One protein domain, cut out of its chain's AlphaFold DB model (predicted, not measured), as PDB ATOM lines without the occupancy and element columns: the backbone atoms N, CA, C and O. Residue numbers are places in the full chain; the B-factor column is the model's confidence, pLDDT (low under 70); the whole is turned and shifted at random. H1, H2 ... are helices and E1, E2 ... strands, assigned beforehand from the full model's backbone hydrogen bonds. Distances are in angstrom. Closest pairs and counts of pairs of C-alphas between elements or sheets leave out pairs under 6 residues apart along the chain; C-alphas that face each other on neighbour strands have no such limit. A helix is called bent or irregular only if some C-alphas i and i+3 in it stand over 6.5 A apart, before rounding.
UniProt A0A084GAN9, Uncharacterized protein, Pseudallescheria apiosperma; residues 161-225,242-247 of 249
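This is residues 161 to 225 and 242 to 247 of the 249 residues of an uncharacterized protein of Pseudallescheria apiosperma (UniProt A0A084GAN9). Two helices, H1 and H2, cross steeply and pack over a small antiparallel ribbon, H1 mainly by E2 and H2 by E1. The printed part has 71 residues, with named elements in the order H1, H2, E1, E2, of mixed class. It is compact, with a radius of gyration of the C-alphas of 12.0 A, and elongated, spanning 37 by 21 by 17 A.

H1, residues 161 to 175, touches H2, residues 189 to 207, through residues 192 to 200 of H2 alone. The closest C-alphas, of Ile 168 and Leu 192, are 6.3 A apart; the helices run opposite ways at a steep tilt of 64 degrees. The closest C-alphas of H2 and E1, residues 213 to 217, are those of Val 199 and Val 216, 6.7 A. E2, residues 242 to 246, is antiparallel to E1, with N 216 and O 243 within hydrogen-bond range at 2.9 A. Its C-alpha closest to H1 is Leu 243, 7.4 A from that of Lys 174. Every O i to N i+4 pair is within range in H1, and 11 of 15 in H2.

H1 begins at C-alpha 161 (134.460, 148.429, 126.205) and measures 20.8 A. H2, 25.1 A long, has a kink of 34 degrees near residue 201 and is only just irregular, C-alphas 202 and 205 being 6.8 A apart. E1 measures 13.1 A; E2, 12.8 A, ends at C-alpha 246 (119.651, 161.642, 125.565).

The H1 to H2 link is long, that from H2 to E1 tight. Residues 226 to 241 are not printed; C-alphas 225 and 242 are 17.4 A apart across the cut. The model's pLDDT is under 70 at residues 161, 224 to 225 and 246 to 247.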
ATOM      1  N   ALA A 161     134.869 149.480 125.269       66.56
ATOM      2  CA  ALA A 161     134.460 148.429 126.205       66.56
ATOM      3  C   ALA A 161     134.110 149.015 127.589       66.56
ATOM      4  O   ALA A 161     133.157 148.583 128.239       66.56
ATOM      5  N   MET A 162     134.834 150.056 128.023       72.06
ATOM      6  CA  MET A 162     134.502 150.795 129.248       72.06
ATOM      7  C   MET A 162     133.202 151.603 129.115       72.06
ATOM      8  O   MET A 162     132.471 151.741 130.088       72.06
ATOM      9  N   MET A 163     132.897 152.129 127.931       78.62
ATOM     10  CA  MET A 163     131.689 152.887 127.622       78.62
ATOM     11  C   MET A 163     130.493 151.948 127.499       78.62
ATOM     12  O   MET A 163     129.423 152.303 127.969       78.62
ATOM     13  N   GLU A 164     130.669 150.741 126.955       83.25
ATOM     14  CA  GLU A 164     129.653 149.688 127.004       83.25
ATOM     15  C   GLU A 164     129.384 149.268 128.449       83.25
ATOM     16  O   GLU A 164     128.230 149.191 128.859       83.25
ATOM     17  N   SER A 165     130.437 149.086 129.251       84.00
ATOM     18  CA  SER A 165     130.296 148.822 130.688       84.00
ATOM     19  C   SER A 165     129.549 149.967 131.383       84.00
ATOM     20  O   SER A 165     128.607 149.727 132.128       84.00
ATOM     21  N   GLY A 166     129.899 151.220 131.078       87.38
ATOM     22  CA  GLY A 166     129.190 152.401 131.575       87.38
ATOM     23  C   GLY A 166     127.739 152.480 131.093       87.38
ATOM     24  O   GLY A 166     126.864 152.884 131.850       87.38
ATOM     25  N   PHE A 167     127.454 152.049 129.865       88.19
ATOM     26  CA  PHE A 167     126.097 151.958 129.333       88.19
ATOM     27  C   PHE A 167     125.284 150.878 130.053       88.19
ATOM     28  O   PHE A 167     124.123 151.113 130.377       88.19
ATOM     29  N   ILE A 168     125.889 149.728 130.366       89.75
ATOM     30  CA  ILE A 168     125.275 148.672 131.180       89.75
ATOM     31  C   ILE A 168     124.975 149.177 132.595       89.75
ATOM     32  O   ILE A 168     123.880 148.935 133.101       89.75
ATOM     33  N   GLU A 169     125.896 149.906 133.228       89.25
ATOM     34  CA  GLU A 169     125.636 150.516 134.538       89.25
ATOM     35  C   GLU A 169     124.510 151.554 134.463       89.25
ATOM     36  O   GLU A 169     123.587 151.527 135.274       89.25
ATOM     37  N   LEU A 170     124.486 152.387 133.420       88.62
ATOM     38  CA  LEU A 170     123.407 153.352 133.214       88.62
ATOM     39  C   LEU A 170     122.047 152.672 132.960       88.62
ATOM     40  O   LEU A 170     121.011 153.186 133.389       88.62
ATOM     41  N   LEU A 171     122.027 151.521 132.275       89.38
ATOM     42  CA  LEU A 171     120.829 150.690 132.134       89.38
ATOM     43  C   LEU A 171     120.353 150.204 133.503       89.38
ATOM     44  O   LEU A 171     119.192 150.417 133.843       89.38
ATOM     45  N   LYS A 172     121.244 149.622 134.312       88.56
ATOM     46  CA  LYS A 172     120.922 149.154 135.668       88.56
ATOM     47  C   LYS A 172     120.339 150.271 136.534       88.56
ATOM     48  O   LYS A 172     119.290 150.074 137.146       88.56
ATOM     49  N   GLU A 173     120.977 151.440 136.551       87.00
ATOM     50  CA  GLU A 173     120.517 152.608 137.313       87.00
ATOM     51  C   GLU A 173     119.117 153.056 136.883       87.00
ATOM     52  O   GLU A 173     118.243 153.272 137.721       87.00
ATOM     53  N   LYS A 174     118.872 153.163 135.572       85.69
ATOM     54  CA  LYS A 174     117.566 153.587 135.047       85.69
ATOM     55  C   LYS A 174     116.472 152.535 135.236       85.69
ATOM     56  O   LYS A 174     115.305 152.903 135.350       85.69
ATOM     57  N   MET A 175     116.827 151.251 135.269       84.88
ATOM     58  CA  MET A 175     115.881 150.145 135.452       84.88
ATOM     59  C   MET A 175     115.515 149.897 136.917       84.88
ATOM     60  O   MET A 175     114.435 149.376 137.178       84.88
ATOM     61  N   ALA A 176     116.352 150.311 137.874       80.56
ATOM     62  CA  ALA A 176     116.113 150.111 139.307       80.56
ATOM     63  C   ALA A 176     114.833 150.794 139.847       80.56
ATOM     64  O   ALA A 176     114.413 150.505 140.963       80.56
ATOM     65  N   GLY A 177     114.208 151.692 139.076       71.56
ATOM     66  CA  GLY A 177     112.936 152.342 139.418       71.56
ATOM     67  C   GLY A 177     111.701 151.761 138.720       71.56
ATOM     68  O   GLY A 177     110.619 152.338 138.835       71.56
ATOM     69  N   ILE A 178     111.841 150.676 137.955       81.25
ATOM     70  CA  ILE A 178     110.753 150.117 137.144       81.25
ATOM     71  C   ILE A 178     109.975 149.072 137.953       81.25
ATOM     72  O   ILE A 178     110.593 148.173 138.526       81.25
ATOM     73  N   PRO A 179     108.628 149.134 137.983       76.56
ATOM     74  CA  PRO A 179     107.815 148.113 138.637       76.56
ATOM     75  C   PRO A 179     108.180 146.702 138.149       76.56
ATOM     76  O   PRO A 179     108.128 146.428 136.953       76.56
ATOM     77  N   GLY A 180     108.557 145.818 139.078       71.62
ATOM     78  CA  GLY A 180     109.025 144.455 138.785       71.62
ATOM     79  C   GLY A 180     110.535 144.244 138.956       71.62
ATOM     80  O   GLY A 180     110.955 143.111 139.157       71.62
ATOM     81  N   ILE A 181     111.333 145.316 138.988       78.31
ATOM     82  CA  ILE A 181     112.789 145.275 139.189       78.31
ATOM     83  C   ILE A 181     113.101 145.950 140.529       78.31
ATOM     84  O   ILE A 181     112.873 147.148 140.678       78.31
ATOM     85  N   ARG A 182     113.594 145.206 141.531       70.75
ATOM     86  CA  ARG A 182     113.858 145.768 142.876       70.75
ATOM     87  C   ARG A 182     115.261 146.355 142.988       70.75
ATOM     88  O   ARG A 182     115.516 147.175 143.867       70.75
ATOM     89  N   GLY A 183     116.161 145.964 142.091       73.75
ATOM     90  CA  GLY A 183     117.478 146.562 141.953       73.75
ATOM     91  C   GLY A 183     118.278 145.965 140.802       73.75
ATOM     92  O   GLY A 183     117.867 145.004 140.157       73.75
ATOM     93  N   ALA A 184     119.467 146.523 140.573       74.56
ATOM     94  CA  ALA A 184     120.376 146.112 139.502       74.56
ATOM     95  C   ALA A 184     120.735 144.612 139.514       74.56
ATOM     96  O   ALA A 184     121.035 144.048 138.465       74.56
ATOM     97  N   ALA A 185     120.714 143.977 140.691       79.19
ATOM     98  CA  ALA A 185     121.024 142.560 140.871       79.19
ATOM     99  C   ALA A 185     119.917 141.615 140.365       79.19
ATOM    100  O   ALA A 185     120.205 140.457 140.081       79.19
ATOM    101  N   ASP A 186     118.682 142.105 140.219       77.31
ATOM    102  CA  ASP A 186     117.551 141.304 139.735       77.31
ATOM    103  C   ASP A 186     117.536 141.184 138.205       77.31
ATOM    104  O   ASP A 186     116.747 140.423 137.645       77.31
ATOM    105  N   ILE A 187     118.396 141.940 137.514       82.62
ATOM    106  CA  ILE A 187     118.474 141.953 136.057       82.62
ATOM    107  C   ILE A 187     119.525 140.922 135.619       82.62
ATOM    108  O   ILE A 187     120.715 141.107 135.902       82.62
ATOM    109  N   PRO A 188     119.144 139.849 134.900       86.06
ATOM    110  CA  PRO A 188     120.096 138.865 134.407       86.06
ATOM    111  C   PRO A 188     121.166 139.515 133.525       86.06
ATOM    112  O   PRO A 188     120.857 140.253 132.587       86.06
ATOM    113  N   GLY A 189     122.437 139.190 133.775       85.00
ATOM    114  CA  GLY A 189     123.561 139.745 133.009       85.00
ATOM    115  C   GLY A 189     123.458 139.489 131.501       85.00
ATOM    116  O   GLY A 189     123.827 140.347 130.706       85.00
ATOM    117  N   VAL A 190     122.874 138.352 131.105       85.62
ATOM    118  CA  VAL A 190     122.626 138.007 129.697       85.62
ATOM    119  C   VAL A 190     121.666 139.000 129.033       85.62
ATOM    120  O   VAL A 190     121.906 139.405 127.900       85.62
ATOM    121  N   GLU A 191     120.617 139.439 129.732       86.81
ATOM    122  CA  GLU A 191     119.661 140.420 129.201       86.81
ATOM    123  C   GLU A 191     120.323 141.793 129.035       86.81
ATOM    124  O   GLU A 191     120.191 142.429 127.988       86.81
ATOM    125  N   LEU A 192     121.116 142.221 130.024       86.75
ATOM    126  CA  LEU A 192     121.903 143.457 129.937       86.75
ATOM    127  C   LEU A 192     122.866 143.432 128.750       86.75
ATOM    128  O   LEU A 192     122.937 144.404 127.998       86.75
ATOM    129  N   GLN A 193     123.560 142.315 128.545       86.00
ATOM    130  CA  GLN A 193     124.497 142.165 127.440       86.00
ATOM    131  C   GLN A 193     123.782 142.145 126.084       86.00
ATOM    132  O   GLN A 193     124.248 142.769 125.134       86.00
ATOM    133  N   GLN A 194     122.619 141.498 125.979       87.75
ATOM    134  CA  GLN A 194     121.819 141.532 124.752       87.75
ATOM    135  C   GLN A 194     121.300 142.940 124.438       87.75
ATOM    136  O   GLN A 194     121.289 143.337 123.271       87.75
ATOM    137  N   MET A 195     120.875 143.699 125.451       87.00
ATOM    138  CA  MET A 195     120.469 145.098 125.283       87.00
ATOM    139  C   MET A 195     121.651 145.974 124.857       87.00
ATOM    140  O   MET A 195     121.511 146.764 123.918       87.00
ATOM    141  N   ALA A 196     122.817 145.804 125.488       87.38
ATOM    142  CA  ALA A 196     124.048 146.490 125.111       87.38
ATOM    143  C   ALA A 196     124.432 146.175 123.655       87.38
ATOM    144  O   ALA A 196     124.510 147.080 122.833       87.38
ATOM    145  N   GLU A 197     124.521 144.908 123.265       86.12
ATOM    146  CA  GLU A 197     124.832 144.519 121.884       86.12
ATOM    147  C   GLU A 197     123.822 145.099 120.869       86.12
ATOM    148  O   GLU A 197     124.186 145.657 119.828       86.12
ATOM    149  N   LYS A 198     122.517 145.015 121.163       86.81
ATOM    150  CA  LYS A 198     121.463 145.495 120.252       86.81
ATOM    151  C   LYS A 198     121.416 147.014 120.121       86.81
ATOM    152  O   LYS A 198     121.059 147.500 119.045       86.81
ATOM    153  N   VAL A 199     121.694 147.759 121.189       87.25
ATOM    154  CA  VAL A 199     121.529 149.218 121.196       87.25
ATOM    155  C   VAL A 199     122.864 149.942 121.190       87.25
ATOM    156  O   VAL A 199     123.070 150.776 120.314       87.25
ATOM    157  N   TRP A 200     123.787 149.611 122.088       86.31
ATOM    158  CA  TRP A 200     125.113 150.226 122.127       86.31
ATOM    159  C   TRP A 200     125.900 149.936 120.844       86.31
ATOM    160  O   TRP A 200     126.143 150.854 120.058       86.31
ATOM    161  N   GLN A 201     126.205 148.664 120.570       82.06
ATOM    162  CA  GLN A 201     127.080 148.284 119.451       82.06
ATOM    163  C   GLN A 201     126.435 148.514 118.080       82.06
ATOM    164  O   GLN A 201     127.062 149.018 117.146       82.06
ATOM    165  N   LYS A 202     125.154 148.155 117.930       83.69
ATOM    166  CA  LYS A 202     124.482 148.204 116.620       83.69
ATOM    167  C   LYS A 202     123.838 149.545 116.283       83.69
ATOM    168  O   LYS A 202     123.641 149.800 115.095       83.69
ATOM    169  N   LYS A 203     123.501 150.384 117.271       84.69
ATOM    170  CA  LYS A 203     122.797 151.657 117.031       84.69
ATOM    171  C   LYS A 203     123.599 152.874 117.472       84.69
ATOM    172  O   LYS A 203     123.830 153.737 116.634       84.69
ATOM    173  N   ILE A 204     124.008 152.951 118.738       85.25
ATOM    174  CA  ILE A 204     124.652 154.149 119.294       85.25
ATOM    175  C   ILE A 204     126.030 154.336 118.660       85.25
ATOM    176  O   ILE A 204     126.225 155.310 117.945       85.25
ATOM    177  N   VAL A 205     126.945 153.373 118.809       82.06
ATOM    178  CA  VAL A 205     128.334 153.487 118.316       82.06
ATOM    179  C   VAL A 205     128.404 153.821 116.820       82.06
ATOM    180  O   VAL A 205     129.293 154.546 116.391       82.06
ATOM    181  N   LYS A 206     127.452 153.329 116.021       79.62
ATOM    182  CA  LYS A 206     127.442 153.524 114.563       79.62
ATOM    183  C   LYS A 206     126.810 154.831 114.093       79.62
ATOM    184  O   LYS A 206     127.137 155.277 113.002       79.62
ATOM    185  N   ASN A 207     125.875 155.396 114.857       79.44
ATOM    186  CA  ASN A 207     125.032 156.505 114.391       79.44
ATOM    187  C   ASN A 207     125.093 157.738 115.299       79.44
ATOM    188  O   ASN A 207     124.293 158.647 115.118       79.44
ATOM    189  N   PHE A 208     125.952 157.750 116.317       80.62
ATOM    190  CA  PHE A 208     126.017 158.855 117.264       80.62
ATOM    191  C   PHE A 208     126.769 160.044 116.672       80.62
ATOM    192  O   PHE A 208     127.965 159.957 116.401       80.62
ATOM    193  N   THR A 209     126.073 161.168 116.519       78.56
ATOM    194  CA  THR A 209     126.657 162.462 116.132       78.56
ATOM    195  C   THR A 209     126.601 163.489 117.265       78.56
ATOM    196  O   THR A 209     127.168 164.573 117.144       78.56
ATOM    197  N   GLY A 210     125.957 163.148 118.390       75.75
ATOM    198  CA  GLY A 210     125.885 163.981 119.596       75.75
ATOM    199  C   GLY A 210     124.517 164.608 119.861       75.75
ATOM    200  O   GLY A 210     124.365 165.341 120.836       75.75
ATOM    201  N   THR A 211     123.516 164.348 119.014       74.75
ATOM    202  CA  THR A 211     122.186 164.989 119.109       74.75
ATOM    203  C   THR A 211     121.020 164.001 119.102       74.75
ATOM    204  O   THR A 211     119.869 164.375 119.352       74.75
ATOM    205  N   GLU A 212     121.304 162.728 118.841       81.69
ATOM    206  CA  GLU A 212     120.317 161.671 118.717       81.69
ATOM    207  C   GLU A 212     119.687 161.289 120.057       81.69
ATOM    208  O   GLU A 212     120.274 161.399 121.137       81.69
ATOM    209  N   LYS A 213     118.467 160.760 119.963       81.50
ATOM    210  CA  LYS A 213     117.763 160.127 121.076       81.50
ATOM    211  C   LYS A 213     117.658 158.640 120.794       81.50
ATOM    212  O   LYS A 213     117.238 158.248 119.705       81.50
ATOM    213  N   TYR A 214     117.990 157.823 121.785       83.88
ATOM    214  CA  TYR A 214     117.913 156.372 121.663       83.88
ATOM    215  C   TYR A 214     116.884 155.816 122.632       83.88
ATOM    216  O   TYR A 214     116.853 156.182 123.807       83.88
ATOM    217  N   ASN A 215     116.067 154.901 122.121       83.75
ATOM    218  CA  ASN A 215     115.117 154.144 122.917       83.75
ATOM    219  C   ASN A 215     115.671 152.735 123.110       83.75
ATOM    220  O   ASN A 215     115.984 152.051 122.129       83.75
ATOM    221  N   VAL A 216     115.791 152.314 124.365       86.06
ATOM    222  CA  VAL A 216     116.118 150.933 124.726       86.06
ATOM    223  C   VAL A 216     114.834 150.270 125.188       86.06
ATOM    224  O   VAL A 216     114.221 150.716 126.153       86.06
ATOM    225  N   GLU A 217     114.414 149.237 124.470       84.25
ATOM    226  CA  GLU A 217     113.273 148.413 124.859       84.25
ATOM    227  C   GLU A 217     113.642 147.547 126.055       84.25
ATOM    228  O   GLU A 217     114.718 146.945 126.067       84.25
ATOM    229  N   ILE A 218     112.755 147.486 127.045       82.00
ATOM    230  CA  ILE A 218     112.951 146.639 128.215       82.00
ATOM    231  C   ILE A 218     112.282 145.289 127.947       82.00
ATOM    232  O   ILE A 218     111.068 145.250 127.740       82.00
ATOM    233  N   PRO A 219     113.035 144.175 127.970       81.44
ATOM    234  CA  PRO A 219     112.472 142.851 127.761       81.44
ATOM    235  C   PRO A 219     111.310 142.564 128.717       81.44
ATOM    236  O   PRO A 219     111.459 142.658 129.936       81.44
ATOM    237  N   ARG A 220     110.165 142.133 128.173       76.44
ATOM    238  CA  ARG A 220     108.963 141.802 128.962       76.44
ATOM    239  C   ARG A 220     109.212 140.796 130.084       76.44
ATOM    240  O   ARG A 220     108.557 140.864 131.119       76.44
ATOM    241  N   VAL A 221     110.165 139.884 129.893       76.31
ATOM    242  CA  VAL A 221     110.567 138.890 130.900       76.31
ATOM    243  C   VAL A 221     111.024 139.538 132.214       76.31
ATOM    244  O   VAL A 221     110.808 138.966 133.273       76.31
ATOM    245  N   LEU A 222     111.564 140.761 132.163       74.88
ATOM    246  CA  LEU A 222     112.004 141.519 133.342       74.88
ATOM    247  C   LEU A 222     110.857 142.224 134.074       74.88
ATOM    248  O   LEU A 222     111.021 142.667 135.205       74.88
ATOM    249  N   LEU A 223     109.701 142.349 133.426       71.75
ATOM    250  CA  LEU A 223     108.518 143.029 133.955       71.75
ATOM    251  C   LEU A 223     107.526 142.042 134.579       71.75
ATOM    252  O   LEU A 223     106.592 142.443 135.272       71.75
ATOM    253  N   CYS A 224     107.695 140.745 134.314       60.44
ATOM    254  CA  CYS A 224     106.766 139.700 134.720       60.44
ATOM    255  C   CYS A 224     107.035 139.268 136.173       60.44
ATOM    256  O   CYS A 224     107.490 138.164 136.448       60.44
ATOM    257  N   GLY A 225     106.777 140.188 137.106       54.56
ATOM    258  CA  GLY A 225     106.799 139.955 138.554       54.56
ATOM    259  C   GLY A 225     105.415 139.960 139.213       54.56
ATOM    260  O   GLY A 225     105.333 139.782 140.424       54.56
ATOM    261  N   TYR A 242     109.961 151.625 127.381       75.94
ATOM    262  CA  TYR A 242     111.246 152.022 126.823       75.94
ATOM    263  C   TYR A 242     111.985 152.934 127.798       75.94
ATOM    264  O   TYR A 242     111.395 153.803 128.442       75.94
ATOM    265  N   LEU A 243     113.305 152.791 127.847       75.62
ATOM    266  CA  LEU A 243     114.189 153.794 128.418       75.62
ATOM    267  C   LEU A 243     114.612 154.781 127.335       75.62
ATOM    268  O   LEU A 243     115.134 154.387 126.290       75.62
ATOM    269  N   HIS A 244     114.437 156.068 127.619       77.62
ATOM    270  CA  HIS A 244     114.889 157.149 126.753       77.62
ATOM    271  C   HIS A 244     116.271 157.642 127.185       77.62
ATOM    272  O   HIS A 244     116.466 158.103 128.315       77.62
ATOM    273  N   PHE A 245     117.222 157.580 126.258       73.25
ATOM    274  CA  PHE A 245     118.570 158.099 126.425       73.25
ATOM    275  C   PHE A 245     118.756 159.338 125.556       73.25
ATOM    276  O   PHE A 245     118.541 159.308 124.343       73.25
ATOM    277  N   MET A 246     119.173 160.423 126.204       68.62
ATOM    278  CA  MET A 246     119.651 161.642 125.565       68.62
ATOM    279  C   MET A 246     121.051 161.898 126.106       68.62
ATOM    280  O   MET A 246     121.208 162.237 127.280       68.62
ATOM    281  N   PHE A 247     122.055 161.700 125.262       64.62
ATOM    282  CA  PHE A 247     123.431 162.048 125.583       64.62
ATOM    283  C   PHE A 247     123.640 163.502 125.158       64.62
ATOM    284  O   PHE A 247     123.277 163.873 124.045       64.62
TER     285      PHE A 247